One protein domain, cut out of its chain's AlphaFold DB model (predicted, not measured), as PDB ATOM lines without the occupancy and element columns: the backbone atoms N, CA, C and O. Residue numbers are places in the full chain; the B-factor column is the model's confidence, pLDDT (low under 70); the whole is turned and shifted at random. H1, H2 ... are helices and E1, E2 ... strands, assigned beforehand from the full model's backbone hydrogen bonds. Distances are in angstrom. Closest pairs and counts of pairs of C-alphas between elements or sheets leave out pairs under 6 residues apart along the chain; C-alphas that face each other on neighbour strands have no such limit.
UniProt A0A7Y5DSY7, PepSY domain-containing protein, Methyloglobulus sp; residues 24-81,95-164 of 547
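Overview. This is residues 24 to 81 and 95 to 164 of the 547 residues of the protein "PepSY domain-containing protein" of Methyloglobulus sp (UniProt A0A7Y5DSY7). Two lobes lie at opposite ends of a loose, flat domain: one is a small three-stranded sheet with helix H4 over one face, the other is a group of helices in which H1 and H5 pack on each other with H2 near H5. Residues 44 to 50 and 137 to 150 run between the lobes, and residues 106 to 118 make a long loop from the sheet lobe. The printed part has 128 residues, with the order H1 H2 H3 H4 E1 E2 E3 E4 H5. The sheet order is E1 - E3 - E4, all antiparallel; the class is mixed, helices and strands, with 63 residues, under half, in named elements. The radius of gyration of the C-alphas is 17.8 A, and the spans are 49 by 46 by 22 A.

Along the chain. H1, residues 24 to 33, begins with C-alpha 24 at (-19.000, 10.509, 34.030) and is 14.3 A long. H2 is residues 36 to 43, H3 residues 51 to 54, and H4 residues 68 to 78, 15.2 A long. After the cut come E1, residues 97 to 100, and E2, residues 103 to 105. E3, residues 119 to 124, measures 13.9 A; E4, residues 131 to 136, measures 14.2 A. H5, residues 151 to 161, is 14.7 A long and ends with C-alpha 161 at (-17.562, 3.247, 22.200).

Arrangement. E3 is the inner strand. E1 is antiparallel to it, with N 99 and O 122 at 3.0 A. E3 and E4 form an antiparallel hairpin, with N 120 and O 135 at 2.9 A. H4 is on the sheet in two layers, a helix on one face of a sheet, at a height over the sheet of 9.0 A; its closest C-alphas to E3 are Leu 71 and Leu 124, 7.3 A apart. H4 is over E3 and only just over E1, where 3 of its C-alphas fall, and runs only just across the strands, at 61 degrees to E3 on the local plane. H3 only grazes the sheet with residues 51 to 54. E1 runs on into E2 at 61 degrees across a break of 2 residues; E2 pairs with no named strand. H1 and H5 touch at a steep tilt of 47 degrees, opposite ways; their closest C-alphas are Val 26 and His 159, 4.9 A apart. H2 and H5 are close but not clearly touching, with the C-alphas of Asp 40 and Phe 152 closest at 7.7 A. H1, H2 and H5 are not on the sheet. Every O i to N i+4 pair is within hydrogen-bond range in H2, H4 and H5, and 5 of 6 are in H1; H3 is too short for such a pair.

Size, cuts and confidence. The C-alphas farthest apart are Ile 24 and Ala 110, at 54.1 A. Residues 82 to 94 are not printed, and C-alphas 81 and 95 are 24.7 A apart across this cut. The links H3 to H4, E2 to E3 and E4 to H5 are long. Mean pLDDT of the printed part is 78.2; it is under 70 in residues 40 to 61, 101 to 102, 137 to 143 and 149.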
ATOM      1  N   ILE A  24     -19.966   9.402  33.914       98.00
ATOM      2  CA  ILE A  24     -19.000  10.509  34.030       98.00
ATOM      3  C   ILE A  24     -18.239  10.710  32.715       98.00
ATOM      4  O   ILE A  24     -18.057  11.846  32.288       98.00
ATOM      5  N   ILE A  25     -17.775   9.630  32.084       97.00
ATOM      6  CA  ILE A  25     -17.037   9.711  30.817       97.00
ATOM      7  C   ILE A  25     -17.954  10.252  29.717       97.00
ATOM      8  O   ILE A  25     -17.607  11.238  29.067       97.00
ATOM      9  N   VAL A  26     -19.137   9.657  29.553       96.06
ATOM     10  CA  VAL A  26     -20.097  10.019  28.503       96.06
ATOM     11  C   VAL A  26     -20.635  11.439  28.704       96.06
ATOM     12  O   VAL A  26     -20.692  12.205  27.748       96.06
ATOM     13  N   SER A  27     -20.945  11.873  29.932       96.88
ATOM     14  CA  SER A  27     -21.407  13.252  30.150       96.88
ATOM     15  C   SER A  27     -20.312  14.287  29.875       96.88
ATOM     16  O   SER A  27     -20.576  15.303  29.233       96.88
ATOM     17  N   LEU A  28     -19.073  14.048  30.322       96.75
ATOM     18  CA  LEU A  28     -17.969  14.985  30.095       96.75
ATOM     19  C   LEU A  28     -17.612  15.084  28.611       96.75
ATOM     20  O   LEU A  28     -17.479  16.191  28.096       96.75
ATOM     21  N   THR A  29     -17.514  13.954  27.913       95.62
ATOM     22  CA  THR A  29     -17.270  13.931  26.462       95.62
ATOM     23  C   THR A  29     -18.430  14.559  25.688       95.62
ATOM     24  O   THR A  29     -18.198  15.420  24.845       95.62
ATOM     25  N   GLY A  30     -19.682  14.250  26.046       92.56
ATOM     26  CA  GLY A  30     -20.872  14.827  25.413       92.56
ATOM     27  C   GLY A  30     -20.940  16.350  25.540       92.56
ATOM     28  O   GLY A  30     -21.299  17.035  24.590       92.56
ATOM     29  N   SER A  31     -20.496  16.907  26.674       95.12
ATOM     30  CA  SER A  31     -20.429  18.365  26.872       95.12
ATOM     31  C   SER A  31     -19.468  19.084  25.921       95.12
ATOM     32  O   SER A  31     -19.613  20.288  25.716       95.12
ATOM     33  N   VAL A  32     -18.504  18.354  25.353       92.12
ATOM     34  CA  VAL A  32     -17.569  18.849  24.339       92.12
ATOM     35  C   VAL A  32     -18.157  18.644  22.941       92.12
ATOM     36  O   VAL A  32     -18.110  19.557  22.123       92.12
ATOM     37  N   LEU A  33     -18.769  17.484  22.683       88.94
ATOM     38  CA  LEU A  33     -19.294  17.108  21.364       88.94
ATOM     39  C   LEU A  33     -20.434  18.000  20.853       88.94
ATOM     40  O   LEU A  33     -20.584  18.132  19.642       88.94
ATOM     41  N   VAL A  34     -21.191  18.664  21.734       89.38
ATOM     42  CA  VAL A  34     -22.223  19.640  21.319       89.38
ATOM     43  C   VAL A  34     -21.656  20.879  20.610       89.38
ATOM     44  O   VAL A  34     -22.421  21.653  20.040       89.38
ATOM     45  N   PHE A  35     -20.334  21.078  20.641       86.94
ATOM     46  CA  PHE A  35     -19.620  22.140  19.925       86.94
ATOM     47  C   PHE A  35     -18.758  21.590  18.781       86.94
ATOM     48  O   PHE A  35     -17.710  22.157  18.479       86.94
ATOM     49  N   ARG A  36     -19.142  20.450  18.189       75.75
ATOM     50  CA  ARG A  36     -18.396  19.795  17.099       75.75
ATOM     51  C   ARG A  36     -18.008  20.778  16.002       75.75
ATOM     52  O   ARG A  36     -16.828  20.885  15.710       75.75
ATOM     53  N   ASP A  37     -18.964  21.526  15.459       71.38
ATOM     54  CA  ASP A  37     -18.709  22.422  14.326       71.38
ATOM     55  C   ASP A  37     -17.689  23.515  14.684       71.38
ATOM     56  O   ASP A  37     -16.781  23.818  13.910       71.38
ATOM     57  N   GLU A  38     -17.790  24.086  15.889       77.06
ATOM     58  CA  GLU A  38     -16.834  25.080  16.378       77.06
ATOM     59  C   GLU A  38     -15.459  24.474  16.671       77.06
ATOM     60  O   GLU A  38     -14.434  25.118  16.433       77.06
ATOM     61  N   LEU A  39     -15.429  23.249  17.200       72.50
ATOM     62  CA  LEU A  39     -14.200  22.516  17.485       72.50
ATOM     63  C   LEU A  39     -13.497  22.110  16.198       72.50
ATOM     64  O   LEU A  39     -12.295  22.327  16.103       72.50
ATOM     65  N   ASP A  40     -14.218  21.604  15.205       67.25
ATOM     66  CA  ASP A  40     -13.681  21.264  13.892       67.25
ATOM     67  C   ASP A  40     -13.167  22.523  13.189       67.25
ATOM     68  O   ASP A  40     -12.029  22.546  12.717       67.25
ATOM     69  N   ALA A  41     -13.927  23.622  13.217       67.31
ATOM     70  CA  ALA A  41     -13.469  24.905  12.686       67.31
ATOM     71  C   ALA A  41     -12.210  25.432  13.404       67.31
ATOM     72  O   ALA A  41     -11.357  26.062  12.775       67.31
ATOM     73  N   TRP A  42     -12.069  25.184  14.710       69.31
ATOM     74  CA  TRP A  42     -10.903  25.592  15.497       69.31
ATOM     75  C   TRP A  42      -9.683  24.677  15.291       69.31
ATOM     76  O   TRP A  42      -8.568  25.172  15.099       69.31
ATOM     77  N   LEU A  43      -9.876  23.356  15.315       64.44
ATOM     78  CA  LEU A  43      -8.838  22.329  15.170       64.44
ATOM     79  C   LEU A  43      -8.292  22.292  13.747       64.44
ATOM     80  O   LEU A  43      -7.076  22.271  13.540       64.44
ATOM     81  N   PHE A  44      -9.199  22.346  12.775       60.28
ATOM     82  CA  PHE A  44      -8.912  22.374  11.353       60.28
ATOM     83  C   PHE A  44      -9.058  23.783  10.794       60.28
ATOM     84  O   PHE A  44      -9.490  23.916   9.653       60.28
ATOM     85  N   ASN A  45      -8.672  24.820  11.557       52.78
ATOM     86  CA  ASN A  45      -8.522  26.218  11.116       52.78
ATOM     87  C   ASN A  45      -7.460  26.350   9.998       52.78
ATOM     88  O   ASN A  45      -6.461  27.066  10.105       52.78
ATOM     89  N   GLN A  46      -7.634  25.573   8.941       52.62
ATOM     90  CA  GLN A  46      -6.831  25.514   7.756       52.62
ATOM     91  C   GLN A  46      -7.299  26.662   6.859       52.62
ATOM     92  O   GLN A  46      -8.500  26.882   6.700       52.62
ATOM     93  N   PRO A  47      -6.371  27.378   6.211       47.53
ATOM     94  CA  PRO A  47      -6.699  28.333   5.156       47.53
ATOM     95  C   PRO A  47      -7.622  27.765   4.058       47.53
ATOM     96  O   PRO A  47      -8.269  28.544   3.371       47.53
ATOM     97  N   SER A  48      -7.710  26.435   3.920       49.78
ATOM     98  CA  SER A  48      -8.524  25.716   2.936       49.78
ATOM     99  C   SER A  48     -10.040  25.848   3.111       49.78
ATOM    100  O   SER A  48     -10.751  25.643   2.135       49.78
ATOM    101  N   THR A  49     -10.550  26.229   4.288       51.22
ATOM    102  CA  THR A  49     -12.001  26.392   4.516       51.22
ATOM    103  C   THR A  49     -12.516  27.802   4.215       51.22
ATOM    104  O   THR A  49     -13.721  27.996   4.052       51.22
ATOM    105  N   ARG A  50     -11.626  28.800   4.100       54.28
ATOM    106  CA  ARG A  50     -11.996  30.194   3.811       54.28
ATOM    107  C   ARG A  50     -11.585  30.589   2.402       54.28
ATOM    108  O   ARG A  50     -10.397  30.709   2.107       54.28
ATOM    109  N   SER A  51     -12.569  30.925   1.571       56.06
ATOM    110  CA  SER A  51     -12.307  31.464   0.230       56.06
ATOM    111  C   SER A  51     -11.649  32.853   0.272       56.06
ATOM    112  O   SER A  51     -11.027  33.270  -0.705       56.06
ATOM    113  N   GLU A  52     -11.760  33.562   1.400       54.56
ATOM    114  CA  GLU A  52     -11.321  34.953   1.567       54.56
ATOM    115  C   GLU A  52      -9.814  35.160   1.371       54.56
ATOM    116  O   GLU A  52      -9.395  36.147   0.770       54.56
ATOM    117  N   LYS A  53      -8.977  34.212   1.808       53.91
ATOM    118  CA  LYS A  53      -7.513  34.362   1.719       53.91
ATOM    119  C   LYS A  53      -6.944  34.117   0.318       53.91
ATOM    120  O   LYS A  53      -5.835  34.564   0.043       53.91
ATOM    121  N   GLN A  54      -7.673  33.425  -0.560       54.84
ATOM    122  CA  GLN A  54      -7.160  32.950  -1.853       54.84
ATOM    123  C   GLN A  54      -7.605  33.824  -3.045       54.84
ATOM    124  O   GLN A  54      -7.217  33.564  -4.182       54.84
ATOM    125  N   SER A  55      -8.447  34.842  -2.834       56.34
ATOM    126  CA  SER A  55      -8.966  35.701  -3.914       56.34
ATOM    127  C   SER A  55      -9.014  37.179  -3.510       56.34
ATOM    128  O   SER A  55     -10.096  37.739  -3.370       56.34
ATOM    129  N   PRO A  56      -7.850  37.845  -3.374       56.75
ATOM    130  CA  PRO A  56      -7.762  39.246  -2.938       56.75
ATOM    131  C   PRO A  56      -8.396  40.266  -3.905       56.75
ATOM    132  O   PRO A  56      -8.475  41.446  -3.575       56.75
ATOM    133  N   HIS A  57      -8.840  39.837  -5.094       58.34
ATOM    134  CA  HIS A  57      -9.426  40.692  -6.135       58.34
ATOM    135  C   HIS A  57     -10.905  40.403  -6.431       58.34
ATOM    136  O   HIS A  57     -11.475  41.032  -7.320       58.34
ATOM    137  N   VAL A  58     -11.524  39.452  -5.726       61.84
ATOM    138  CA  VAL A  58     -12.946  39.128  -5.887       61.84
ATOM    139  C   VAL A  58     -13.701  39.761  -4.727       61.84
ATOM    140  O   VAL A  58     -13.370  39.503  -3.573       61.84
ATOM    141  N   ASP A  59     -14.709  40.583  -5.019       69.12
ATOM    142  CA  ASP A  59     -15.640  41.035  -3.985       69.12
ATOM    143  C   ASP A  59     -16.517  39.852  -3.552       69.12
ATOM    144  O   ASP A  59     -17.467  39.458  -4.228       69.12
ATOM    145  N   ILE A  60     -16.152  39.258  -2.419       69.31
ATOM    146  CA  ILE A  60     -16.723  38.020  -1.878       69.31
ATOM    147  C   ILE A  60     -18.226  38.158  -1.603       69.31
ATOM    148  O   ILE A  60     -18.934  37.154  -1.609       69.31
ATOM    149  N   GLN A  61     -18.733  39.374  -1.372       68.38
ATOM    150  CA  GLN A  61     -20.144  39.587  -1.042       68.38
ATOM    151  C   GLN A  61     -21.054  39.669  -2.272       68.38
ATOM    152  O   GLN A  61     -22.250  39.424  -2.144       68.38
ATOM    153  N   THR A  62     -20.511  40.006  -3.444       73.31
ATOM    154  CA  THR A  62     -21.310  40.286  -4.650       73.31
ATOM    155  C   THR A  62     -20.943  39.420  -5.852       73.31
ATOM    156  O   THR A  62     -21.710  39.352  -6.815       73.31
ATOM    157  N   ALA A  63     -19.793  38.744  -5.818       79.44
ATOM    158  CA  ALA A  63     -19.350  37.907  -6.918       79.44
ATOM    159  C   ALA A  63     -20.281  36.697  -7.124       79.44
ATOM    160  O   ALA A  63     -20.639  36.019  -6.159       79.44
ATOM    161  N   PRO A  64     -20.647  36.377  -8.378       85.56
ATOM    162  CA  PRO A  64     -21.495  35.231  -8.659       85.56
ATOM    163  C   PRO A  64     -20.761  33.930  -8.323       85.56
ATOM    164  O   PRO A  64     -19.623  33.714  -8.746       85.56
ATOM    165  N   LEU A  65     -21.432  33.048  -7.586       88.00
ATOM    166  CA  LEU A  65     -20.946  31.696  -7.330       88.00
ATOM    167  C   LEU A  65     -21.005  30.861  -8.614       88.00
ATOM    168  O   LEU A  65     -21.921  31.008  -9.430       88.00
ATOM    169  N   LEU A  66     -20.040  29.961  -8.784       90.12
ATOM    170  CA  LEU A  66     -20.074  28.978  -9.858       90.12
ATOM    171  C   LEU A  66     -21.170  27.939  -9.614       90.12
ATOM    172  O   LEU A  66     -21.498  27.586  -8.483       90.12
ATOM    173  N   ASP A  67     -21.703  27.422 -10.721       91.75
ATOM    174  CA  ASP A  67     -22.634  26.296 -10.725       91.75
ATOM    175  C   ASP A  67     -22.001  25.079 -10.007       91.75
ATOM    176  O   ASP A  67     -20.897  24.675 -10.396       91.75
ATOM    177  N   PRO A  68     -22.669  24.466  -9.008       91.31
ATOM    178  CA  PRO A  68     -22.180  23.283  -8.292       91.31
ATOM    179  C   PRO A  68     -21.683  22.155  -9.193       91.31
ATOM    180  O   PRO A  68     -20.656  21.537  -8.916       91.31
ATOM    181  N   PHE A  69     -22.360  21.920 -10.319       92.94
ATOM    182  CA  PHE A  69     -21.947  20.890 -11.272       92.94
ATOM    183  C   PHE A  69     -20.643  21.262 -11.988       92.94
ATOM    184  O   PHE A  69     -19.839  20.389 -12.299       92.94
ATOM    185  N   LYS A  70     -20.381  22.557 -12.227       92.44
ATOM    186  CA  LYS A  70     -19.089  23.007 -12.772       92.44
ATOM    187  C   LYS A  70     -17.971  22.847 -11.748       92.44
ATOM    188  O   LYS A  70     -16.882  22.420 -12.124       92.44
ATOM    189  N   LEU A  71     -18.247  23.143 -10.477       91.25
ATOM    190  CA  LEU A  71     -17.297  22.939  -9.379       91.25
ATOM    191  C   LEU A  71     -16.954  21.451  -9.208       91.25
ATOM    192  O   LEU A  71     -15.781  21.108  -9.067       91.25
ATOM    193  N   HIS A  72     -17.946  20.562  -9.308       91.25
ATOM    194  CA  HIS A  72     -17.742  19.107  -9.303       91.25
ATOM    195  C   HIS A  72     -16.851  18.636 -10.458       91.25
ATOM    196  O   HIS A  72     -15.891  17.895 -10.250       91.25
ATOM    197  N   GLU A  73     -17.092  19.133 -11.672       90.69
ATOM    198  CA  GLU A  73     -16.238  18.841 -12.827       90.69
ATOM    199  C   GLU A  73     -14.813  19.396 -12.662       90.69
ATOM    200  O   GLU A  73     -13.835  18.752 -13.048       90.69
ATOM    201  N   GLN A  74     -14.655  20.573 -12.051       92.00
ATOM    202  CA  GLN A  74     -13.340  21.132 -11.736       92.00
ATOM    203  C   GLN A  74     -12.591  20.312 -10.683       92.00
ATOM    204  O   GLN A  74     -11.369  20.191 -10.794       92.00
ATOM    205  N   ALA A  75     -13.297  19.718  -9.719       90.38
ATOM    206  CA  ALA A  75     -12.713  18.790  -8.755       90.38
ATOM    207  C   ALA A  75     -12.181  17.531  -9.454       90.38
ATOM    208  O   ALA A  75     -11.006  17.205  -9.296       90.38
ATOM    209  N   LYS A  76     -12.983  16.904 -10.329       89.94
ATOM    210  CA  LYS A  76     -12.555  15.742 -11.136       89.94
ATOM    211  C   LYS A  76     -11.312  16.025 -11.979       89.94
ATOM    212  O   LYS A  76     -10.458  15.160 -12.134       89.94
ATOM    213  N   ARG A  77     -11.199  17.233 -12.544       91.12
ATOM    214  CA  ARG A  77     -10.039  17.632 -13.364       91.12
ATOM    215  C   ARG A  77      -8.773  17.865 -12.544       91.12
ATOM    216  O   ARG A  77      -7.685  17.594 -13.039       91.12
ATOM    217  N   GLN A  78      -8.909  18.412 -11.339       91.50
ATOM    218  CA  GLN A  78      -7.777  18.774 -10.476       91.50
ATOM    219  C   GLN A  78      -7.344  17.642  -9.533       91.50
ATOM    220  O   GLN A  78      -6.252  17.718  -8.977       91.50
ATOM    221  N   ALA A  79      -8.172  16.608  -9.370       87.75
ATOM    222  CA  ALA A  79      -7.871  15.390  -8.621       87.75
ATOM    223  C   ALA A  79      -8.352  14.145  -9.403       87.75
ATOM    224  O   ALA A  79      -9.324  13.497  -9.004       87.75
ATOM    225  N   PRO A  80      -7.725  13.828 -10.555       87.31
ATOM    226  CA  PRO A  80      -8.138  12.723 -11.426       87.31
ATOM    227  C   PRO A  80      -8.007  11.330 -10.792       87.31
ATOM    228  O   PRO A  80      -8.613  10.391 -11.308       87.31
ATOM    229  N   GLU A  81      -7.239  11.198  -9.709       85.62
ATOM    230  CA  GLU A  81      -7.056   9.989  -8.899       85.62
ATOM    231  C   GLU A  81      -8.308   9.590  -8.095       85.62
ATOM    232  O   GLU A  81      -8.490   8.418  -7.761       85.62
ATOM    233  N   GLU A  95     -17.217  31.054   2.070       77.19
ATOM    234  CA  GLU A  95     -16.807  29.697   2.442       77.19
ATOM    235  C   GLU A  95     -16.196  28.967   1.240       77.19
ATOM    236  O   GLU A  95     -16.553  29.221   0.093       77.19
ATOM    237  N   ALA A  96     -15.241  28.067   1.477       80.94
ATOM    238  CA  ALA A  96     -14.787  27.177   0.415       80.94
ATOM    239  C   ALA A  96     -15.901  26.183   0.045       80.94
ATOM    240  O   ALA A  96     -16.582  25.644   0.916       80.94
ATOM    241  N   PHE A  97     -16.059  25.901  -1.248       84.94
ATOM    242  CA  PHE A  97     -16.931  24.830  -1.706       84.94
ATOM    243  C   PHE A  97     -16.326  23.485  -1.310       84.94
ATOM    244  O   PHE A  97     -15.260  23.105  -1.799       84.94
ATOM    245  N   ARG A  98     -17.000  22.782  -0.406       82.38
ATOM    246  CA  ARG A  98     -16.548  21.503   0.133       82.38
ATOM    247  C   ARG A  98     -17.245  20.357  -0.588       82.38
ATOM    248  O   ARG A  98     -18.472  20.322  -0.647       82.38
ATOM    249  N   ILE A  99     -16.451  19.414  -1.082       83.69
ATOM    250  CA  ILE A  99     -16.932  18.091  -1.477       83.69
ATOM    251  C   ILE A  99     -16.389  17.116  -0.438       83.69
ATOM    252  O   ILE A  99     -15.175  16.949  -0.302       83.69
ATOM    253  N   GLU A 100     -17.301  16.538   0.328       71.94
ATOM    254  CA  GLU A 100     -17.042  15.571   1.387       71.94
ATOM    255  C   GLU A 100     -18.041  14.419   1.270       71.94
ATOM    256  O   GLU A 100     -19.160  14.628   0.800       71.94
ATOM    257  N   GLY A 101     -17.633  13.211   1.668       67.50
ATOM    258  CA  GLY A 101     -18.440  12.003   1.473       67.50
ATOM    259  C   GLY A 101     -18.482  11.555   0.007       67.50
ATOM    260  O   GLY A 101     -18.425  12.366  -0.916       67.50
ATOM    261  N   GLY A 102     -18.521  10.243  -0.235       68.00
ATOM    262  CA  GLY A 102     -18.541   9.697  -1.597       68.00
ATOM    263  C   GLY A 102     -17.257   9.941  -2.402       68.00
ATOM    264  O   GLY A 102     -17.308   9.949  -3.630       68.00
ATOM    265  N   ILE A 103     -16.118  10.160  -1.737       79.44
ATOM    266  CA  ILE A 103     -14.802  10.171  -2.384       79.44
ATOM    267  C   ILE A 103     -14.232   8.758  -2.316       79.44
ATOM    268  O   ILE A 103     -14.022   8.235  -1.227       79.44
ATOM    269  N   ALA A 104     -13.985   8.148  -3.472       79.69
ATOM    270  CA  ALA A 104     -13.419   6.803  -3.558       79.69
ATOM    271  C   ALA A 104     -12.262   6.760  -4.563       79.69
ATOM    272  O   ALA A 104     -12.280   7.512  -5.549       79.69
ATOM    273  N   PRO A 105     -11.251   5.900  -4.350       81.31
ATOM    274  CA  PRO A 105     -10.124   5.807  -5.264       81.31
ATOM    275  C   PRO A 105     -10.599   5.287  -6.614       81.31
ATOM    276  O   PRO A 105     -11.392   4.349  -6.692       81.31
ATOM    277  N   ARG A 106     -10.122   5.895  -7.701       81.19
ATOM    278  CA  ARG A 106     -10.371   5.335  -9.031       81.19
ATOM    279  C   ARG A 106      -9.482   4.119  -9.260       81.19
ATOM    280  O   ARG A 106      -8.392   4.017  -8.705       81.19
ATOM    281  N   ILE A 107      -9.947   3.214 -10.113       78.50
ATOM    282  CA  ILE A 107      -9.140   2.093 -10.589       78.50
ATOM    283  C   ILE A 107      -8.260   2.607 -11.727       78.50
ATOM    284  O   ILE A 107      -8.760   3.151 -12.716       78.50
ATOM    285  N   ASP A 108      -6.954   2.429 -11.591       79.00
ATOM    286  CA  ASP A 108      -6.017   2.602 -12.688       79.00
ATOM    287  C   ASP A 108      -6.219   1.462 -13.695       79.00
ATOM    288  O   ASP A 108      -5.956   0.293 -13.408       79.00
ATOM    289  N   LEU A 109      -6.692   1.804 -14.894       78.31
ATOM    290  CA  LEU A 109      -6.986   0.841 -15.956       78.31
ATOM    291  C   LEU A 109      -5.738   0.105 -16.465       78.31
ATOM    292  O   LEU A 109      -5.870  -0.974 -17.037       78.31
ATOM    293  N   ALA A 110      -4.537   0.665 -16.274       80.19
ATOM    294  CA  ALA A 110      -3.292   0.032 -16.697       80.19
ATOM    295  C   ALA A 110      -2.825  -1.051 -15.715       80.19
ATOM    296  O   ALA A 110      -2.254  -2.059 -16.133       80.19
ATOM    297  N   THR A 111      -3.055  -0.851 -14.416       80.19
ATOM    298  CA  THR A 111      -2.576  -1.754 -13.357       80.19
ATOM    299  C   THR A 111      -3.683  -2.595 -12.723       80.19
ATOM    300  O   THR A 111      -3.383  -3.568 -12.031       80.19
ATOM    301  N   GLY A 112      -4.951  -2.237 -12.944       77.00
ATOM    302  CA  GLY A 112      -6.114  -2.842 -12.295       77.00
ATOM    303  C   GLY A 112      -6.183  -2.574 -10.788       77.00
ATOM    304  O   GLY A 112      -6.967  -3.220 -10.098       77.00
ATOM    305  N   LYS A 113      -5.350  -1.665 -10.261       80.00
ATOM    306  CA  LYS A 113      -5.285  -1.324  -8.836       80.00
ATOM    307  C   LYS A 113      -5.942   0.024  -8.568       80.00
ATOM    308  O   LYS A 113      -5.957   0.899  -9.428       80.00
ATOM    309  N   ASN A 114      -6.444   0.199  -7.353       79.75
ATOM    310  CA  ASN A 114      -6.919   1.493  -6.877       79.75
ATOM    311  C   ASN A 114      -5.750   2.481  -6.782       79.75
ATOM    312  O   ASN A 114      -4.669   2.110  -6.320       79.75
ATOM    313  N   TYR A 115      -5.972   3.735  -7.182       80.56
ATOM    314  CA  TYR A 115      -5.065   4.821  -6.819       80.56
ATOM    315  C   TYR A 115      -4.969   4.920  -5.293       80.56
ATOM    316  O   TYR A 115      -5.967   4.770  -4.587       80.56
ATOM    317  N   GLU A 116      -3.772   5.197  -4.782       79.88
ATOM    318  CA  GLU A 116      -3.616   5.566  -3.377       79.88
ATOM    319  C   GLU A 116      -4.187   6.973  -3.181       79.88
ATOM    320  O   GLU A 116      -3.701   7.940  -3.768       79.88
ATOM    321  N   LEU A 117      -5.247   7.075  -2.380       81.12
ATOM    322  CA  LEU A 117      -5.776   8.353  -1.923       81.12
ATOM    323  C   LEU A 117      -5.206   8.661  -0.546       81.12
ATOM    324  O   LEU A 117      -5.243   7.819   0.347       81.12
ATOM    325  N   ASP A 118      -4.727   9.888  -0.375       80.25
ATOM    326  CA  ASP A 118      -4.282  10.434   0.904       80.25
ATOM    327  C   ASP A 118      -5.273  11.457   1.480       80.25
ATOM    328  O   ASP A 118      -4.977  12.062   2.507       80.25
ATOM    329  N   PHE A 119      -6.448  11.648   0.858       79.31
ATOM    330  CA  PHE A 119      -7.464  12.636   1.240       79.31
ATOM    331  C   PHE A 119      -8.912  12.132   1.127       79.31
ATOM    332  O   PHE A 119      -9.225  11.303   0.277       79.31
ATOM    333  N   ASP A 120      -9.795  12.666   1.973       75.38
ATOM    334  CA  ASP A 120     -11.211  12.274   2.093       75.38
ATOM    335  C   ASP A 120     -12.197  13.443   1.884       75.38
ATOM    336  O   ASP A 120     -13.415  13.253   1.857       75.38
ATOM    337  N   ALA A 121     -11.679  14.663   1.720       80.38
ATOM    338  CA  ALA A 121     -12.443  15.834   1.308       80.38
ATOM    339  C   ALA A 121     -11.583  16.780   0.465       80.38
ATOM    340  O   ALA A 121     -10.366  16.889   0.651       80.38
ATOM    341  N   VAL A 122     -12.228  17.519  -0.436       85.31
ATOM    342  CA  VAL A 122     -11.587  18.568  -1.240       85.31
ATOM    343  C   VAL A 122     -12.303  19.899  -1.068       85.31
ATOM    344  O   VAL A 122     -13.527  19.960  -0.940       85.31
ATOM    345  N   PHE A 123     -11.525  20.976  -1.084       86.12
ATOM    346  CA  PHE A 123     -12.013  22.340  -0.930       86.12
ATOM    347  C   PHE A 123     -11.680  23.138  -2.178       86.12
ATOM    348  O   PHE A 123     -10.509  23.293  -2.525       86.12
ATOM    349  N   LEU A 124     -12.700  23.663  -2.843       87.25
ATOM    350  CA  LEU A 124     -12.571  24.492  -4.031       87.25
ATOM    351  C   LEU A 124     -12.999  25.922  -3.723       87.25
ATOM    352  O   LEU A 124     -13.850  26.183  -2.877       87.25
ATOM    353  N   ASN A 125     -12.423  26.876  -4.439       87.81
ATOM    354  CA  ASN A 125     -12.910  28.243  -4.420       87.81
ATOM    355  C   ASN A 125     -14.270  28.294  -5.134       87.81
ATOM    356  O   ASN A 125     -14.332  27.919  -6.304       87.81
ATOM    357  N   PRO A 126     -15.356  28.756  -4.497       88.44
ATOM    358  CA  PRO A 126     -16.681  28.716  -5.110       88.44
ATOM    359  C   PRO A 126     -16.849  29.701  -6.281       88.44
ATOM    360  O   PRO A 126     -17.814  29.583  -7.030       88.44
ATOM    361  N   TYR A 127     -15.935  30.659  -6.465       88.75
ATOM    362  CA  TYR A 127     -15.988  31.666  -7.534       88.75
ATOM    363  C   TYR A 127     -15.115  31.300  -8.739       88.75
ATOM    364  O   TYR A 127     -15.456  31.617  -9.875       88.75
ATOM    365  N   THR A 128     -13.970  30.646  -8.510       87.50
ATOM    366  CA  THR A 128     -13.014  30.283  -9.577       87.50
ATOM    367  C   THR A 128     -12.957  28.784  -9.854       87.50
ATOM    368  O   THR A 128     -12.565  28.364 -10.943       87.50
ATOM    369  N   GLY A 129     -13.340  27.970  -8.869       87.06
ATOM    370  CA  GLY A 129     -13.251  26.516  -8.887       87.06
ATOM    371  C   GLY A 129     -11.832  25.971  -8.848       87.06
ATOM    372  O   GLY A 129     -11.599  24.820  -9.202       87.06
ATOM    373  N   VAL A 130     -10.869  26.790  -8.432       89.31
ATOM    374  CA  VAL A 130      -9.505  26.341  -8.147       89.31
ATOM    375  C   VAL A 130      -9.498  25.570  -6.827       89.31
ATOM    376  O   VAL A 130     -10.092  26.021  -5.847       89.31
ATOM    377  N   LEU A 131      -8.823  24.422  -6.798       86.44
ATOM    378  CA  LEU A 131      -8.608  23.629  -5.592       86.44
ATOM    379  C   LEU A 131      -7.755  24.427  -4.589       86.44
ATOM    380  O   LEU A 131      -6.620  24.799  -4.877       86.44
ATOM    381  N   ILE A 132      -8.313  24.699  -3.411       83.06
ATOM    382  CA  ILE A 132      -7.659  25.425  -2.315       83.06
ATOM    383  C   ILE A 132      -6.904  24.447  -1.408       83.06
ATOM    384  O   ILE A 132      -5.819  24.758  -0.918       83.06
ATOM    385  N   GLY A 133      -7.463  23.257  -1.176       78.12
ATOM    386  CA  GLY A 133      -6.828  22.250  -0.336       78.12
ATOM    387  C   GLY A 133      -7.548  20.911  -0.334       78.12
ATOM    388  O   GLY A 133      -8.655  20.774  -0.855       78.12
ATOM    389  N   LYS A 134      -6.897  19.927   0.282       82.81
ATOM    390  CA  LYS A 134      -7.399  18.567   0.484       82.81
ATOM    391  C   LYS A 134      -7.338  18.241   1.979       82.81
ATOM    392  O   LYS A 134      -6.361  18.611   2.636       82.81
ATOM    393  N   ARG A 135      -8.371  17.598   2.528       75.12
ATOM    394  CA  ARG A 135      -8.352  17.082   3.905       75.12
ATOM    395  C   ARG A 135      -7.719  15.694   3.878       75.12
ATOM    396  O   ARG A 135      -8.240  14.857   3.152       75.12
ATOM    397  N   PRO A 136      -6.618  15.452   4.603       72.50
ATOM    398  CA  PRO A 136      -5.988  14.143   4.598       72.50
ATOM    399  C   PRO A 136      -6.919  13.072   5.182       72.50
ATOM    400  O   PRO A 136      -7.669  13.378   6.106       72.50
ATOM    401  N   ILE A 137      -6.835  11.838   4.675       69.38
ATOM    402  CA  ILE A 137      -7.478  10.674   5.301       69.38
ATOM    403  C   ILE A 137      -6.816  10.477   6.660       69.38
ATOM    404  O   ILE A 137      -5.617  10.197   6.747       69.38
ATOM    405  N   ASP A 138      -7.589  10.631   7.728       60.31
ATOM    406  CA  ASP A 138      -7.148  10.239   9.058       60.31
ATOM    407  C   ASP A 138      -7.178   8.702   9.103       60.31
ATOM    408  O   ASP A 138      -8.238   8.096   9.229       60.31
ATOM    409  N   SER A 139      -6.025   8.046   8.919       52.94
ATOM    410  CA  SER A 139      -5.945   6.584   9.000       52.94
ATOM    411  C   SER A 139      -6.304   6.129  10.419       52.94
ATOM    412  O   SER A 139      -5.587   6.383  11.388       52.94
ATOM    413  N   GLU A 140      -7.465   5.484  10.533       55.00
ATOM    414  CA  GLU A 140      -8.214   5.258  11.776       55.00
ATOM    415  C   GLU A 140      -7.563   4.316  12.804       55.00
ATOM    416  O   GLU A 140      -8.137   4.063  13.862       55.00
ATOM    417  N   GLU A 141      -6.367   3.786  12.568       54.41
ATOM    418  CA  GLU A 141      -5.887   2.674  13.393       54.41
ATOM    419  C   GLU A 141      -5.124   3.095  14.660       54.41
ATOM    420  O   GLU A 141      -4.992   2.289  15.579       54.41
ATOM    421  N   ASN A 142      -4.649   4.346  14.778       55.38
ATOM    422  CA  ASN A 142      -3.851   4.772  15.939       55.38
ATOM    423  C   ASN A 142      -4.219   6.166  16.486       55.38
ATOM    424  O   ASN A 142      -3.739   7.199  16.021       55.38
ATOM    425  N   PHE A 143      -4.980   6.196  17.589       65.56
ATOM    426  CA  PHE A 143      -5.239   7.422  18.374       65.56
ATOM    427  C   PHE A 143      -3.992   7.975  19.070       65.56
ATOM    428  O   PHE A 143      -3.972   9.129  19.501       65.56
ATOM    429  N   PHE A 144      -2.955   7.151  19.222       70.62
ATOM    430  CA  PHE A 144      -1.763   7.498  19.980       70.62
ATOM    431  C   PHE A 144      -0.548   7.674  19.058       70.62
ATOM    432  O   PHE A 144      -0.268   6.788  18.254       70.62
ATOM    433  N   PRO A 145       0.211   8.779  19.202       75.19
ATOM    434  CA  PRO A 145       0.024   9.861  20.174       75.19
ATOM    435  C   PRO A 145      -1.179  10.766  19.850       75.19
ATOM    436  O   PRO A 145      -1.415  11.116  18.694       75.19
ATOM    437  N   LEU A 146      -1.904  11.188  20.898       80.12
ATOM    438  CA  LEU A 146      -3.000  12.152  20.766       80.12
ATOM    439  C   LEU A 146      -2.451  13.477  20.233       80.12
ATOM    440  O   LEU A 146      -1.545  14.078  20.815       80.12
ATOM    441  N   ASN A 147      -3.016  13.936  19.126       76.12
ATOM    442  CA  ASN A 147      -2.673  15.173  18.454       76.12
ATOM    443  C   ASN A 147      -3.949  15.985  18.176       76.12
ATOM    444  O   ASN A 147      -5.065  15.538  18.418       76.12
ATOM    445  N   ARG A 148      -3.802  17.221  17.691       73.81
ATOM    446  CA  ARG A 148      -4.964  18.093  17.445       73.81
ATOM    447  C   ARG A 148      -5.937  17.520  16.408       73.81
ATOM    448  O   ARG A 148      -7.119  17.806  16.505       73.81
ATOM    449  N   LYS A 149      -5.458  16.729  15.446       68.44
ATOM    450  CA  LYS A 149      -6.283  16.194  14.355       68.44
ATOM    451  C   LYS A 149      -7.144  15.017  14.823       68.44
ATOM    452  O   LYS A 149      -8.327  14.989  14.531       68.44
ATOM    453  N   ASN A 150      -6.584  14.113  15.635       74.06
ATOM    454  CA  ASN A 150      -7.291  12.918  16.112       74.06
ATOM    455  C   ASN A 150      -8.003  13.089  17.468       74.06
ATOM    456  O   ASN A 150      -8.710  12.183  17.905       74.06
ATOM    457  N   LEU A 151      -7.841  14.233  18.149       80.75
ATOM    458  CA  LEU A 151      -8.469  14.485  19.451       80.75
ATOM    459  C   LEU A 151      -9.997  14.430  19.377       80.75
ATOM    460  O   LEU A 151     -10.630  13.888  20.280       80.75
ATOM    461  N   PHE A 152     -10.580  15.011  18.329       78.56
ATOM    462  CA  PHE A 152     -12.028  15.047  18.169       78.56
ATOM    463  C   PHE A 152     -12.599  13.636  17.974       78.56
ATOM    464  O   PHE A 152     -13.476  13.221  18.732       78.56
ATOM    465  N   GLU A 153     -12.028  12.874  17.039       76.75
ATOM    466  CA  GLU A 153     -12.423  11.486  16.776       76.75
ATOM    467  C   GLU A 153     -12.230  10.599  18.011       76.75
ATOM    468  O   GLU A 153     -13.104   9.811  18.368       76.75
ATOM    469  N   PHE A 154     -11.140  10.798  18.756       84.75
ATOM    470  CA  PHE A 154     -10.941  10.121  20.032       84.75
ATOM    471  C   PHE A 154     -12.048  10.448  21.049       84.75
ATOM    472  O   PHE A 154     -12.547   9.540  21.708       84.75
ATOM    473  N   ILE A 155     -12.454  11.716  21.192       88.50
ATOM    474  CA  ILE A 155     -13.540  12.115  22.109       88.50
ATOM    475  C   ILE A 155     -14.875  11.511  21.663       88.50
ATOM    476  O   ILE A 155     -15.626  11.024  22.509       88.50
ATOM    477  N   TYR A 156     -15.160  11.516  20.359       85.12
ATOM    478  CA  TYR A 156     -16.357  10.902  19.791       85.12
ATOM    479  C   TYR A 156     -16.388   9.392  20.054       85.12
ATOM    480  O   TYR A 156     -17.349   8.883  20.637       85.12
ATOM    481  N   ARG A 157     -15.296   8.678  19.757       85.00
ATOM    482  CA  ARG A 157     -15.180   7.245  20.057       85.00
ATOM    483  C   ARG A 157     -15.199   6.944  21.546       85.00
ATOM    484  O   ARG A 157     -15.745   5.923  21.952       85.00
ATOM    485  N   LEU A 158     -14.654   7.817  22.389       90.06
ATOM    486  CA  LEU A 158     -14.748   7.686  23.843       90.06
ATOM    487  C   LEU A 158     -16.193   7.847  24.340       90.06
ATOM    488  O   LEU A 158     -16.572   7.204  25.315       90.06
ATOM    489  N   HIS A 159     -16.997   8.675  23.676       92.31
ATOM    490  CA  HIS A 159     -18.400   8.882  24.017       92.31
ATOM    491  C   HIS A 159     -19.276   7.687  23.627       92.31
ATOM    492  O   HIS A 159     -19.990   7.163  24.480       92.31
ATOM    493  N   CYS A 160     -19.181   7.235  22.373       85.38
ATOM    494  CA  CYS A 160     -20.058   6.192  21.828       85.38
ATOM    495  C   CYS A 160     -19.531   4.766  22.086       85.38
ATOM    496  O   CYS A 160     -20.305   3.846  22.315       85.38
ATOM    497  N   TYR A 161     -18.207   4.571  22.119       85.44
ATOM    498  CA  TYR A 161     -17.562   3.247  22.200       85.44
ATOM    499  C   TYR A 161     -16.587   3.116  23.371       85.44
ATOM    500  O   TYR A 161     -15.838   2.143  23.450       85.44
ATOM    501  N   LEU A 162     -16.503   4.102  24.269       88.88
ATOM    502  CA  LEU A 162     -15.475   4.146  25.319       88.88
ATOM    503  C   LEU A 162     -14.034   3.991  24.789       88.88
ATOM    504  O   LEU A 162     -13.152   3.555  25.529       88.88
ATOM    505  N   ALA A 163     -13.802   4.354  23.522       84.38
ATOM    506  CA  ALA A 163     -12.535   4.197  22.809       84.38
ATOM    507  C   ALA A 163     -11.991   2.753  22.840       84.38
ATOM    508  O   ALA A 163     -10.778   2.540  22.823       84.38
ATOM    509  N   MET A 164     -12.884   1.762  22.912       81.69
ATOM    510  CA  MET A 164     -12.526   0.349  22.836       81.69
ATOM    511  C   MET A 164     -12.649  -0.158  21.396       81.69
ATOM    512  O   MET A 164     -13.606   0.214  20.718       81.69
TER     513      MET A 164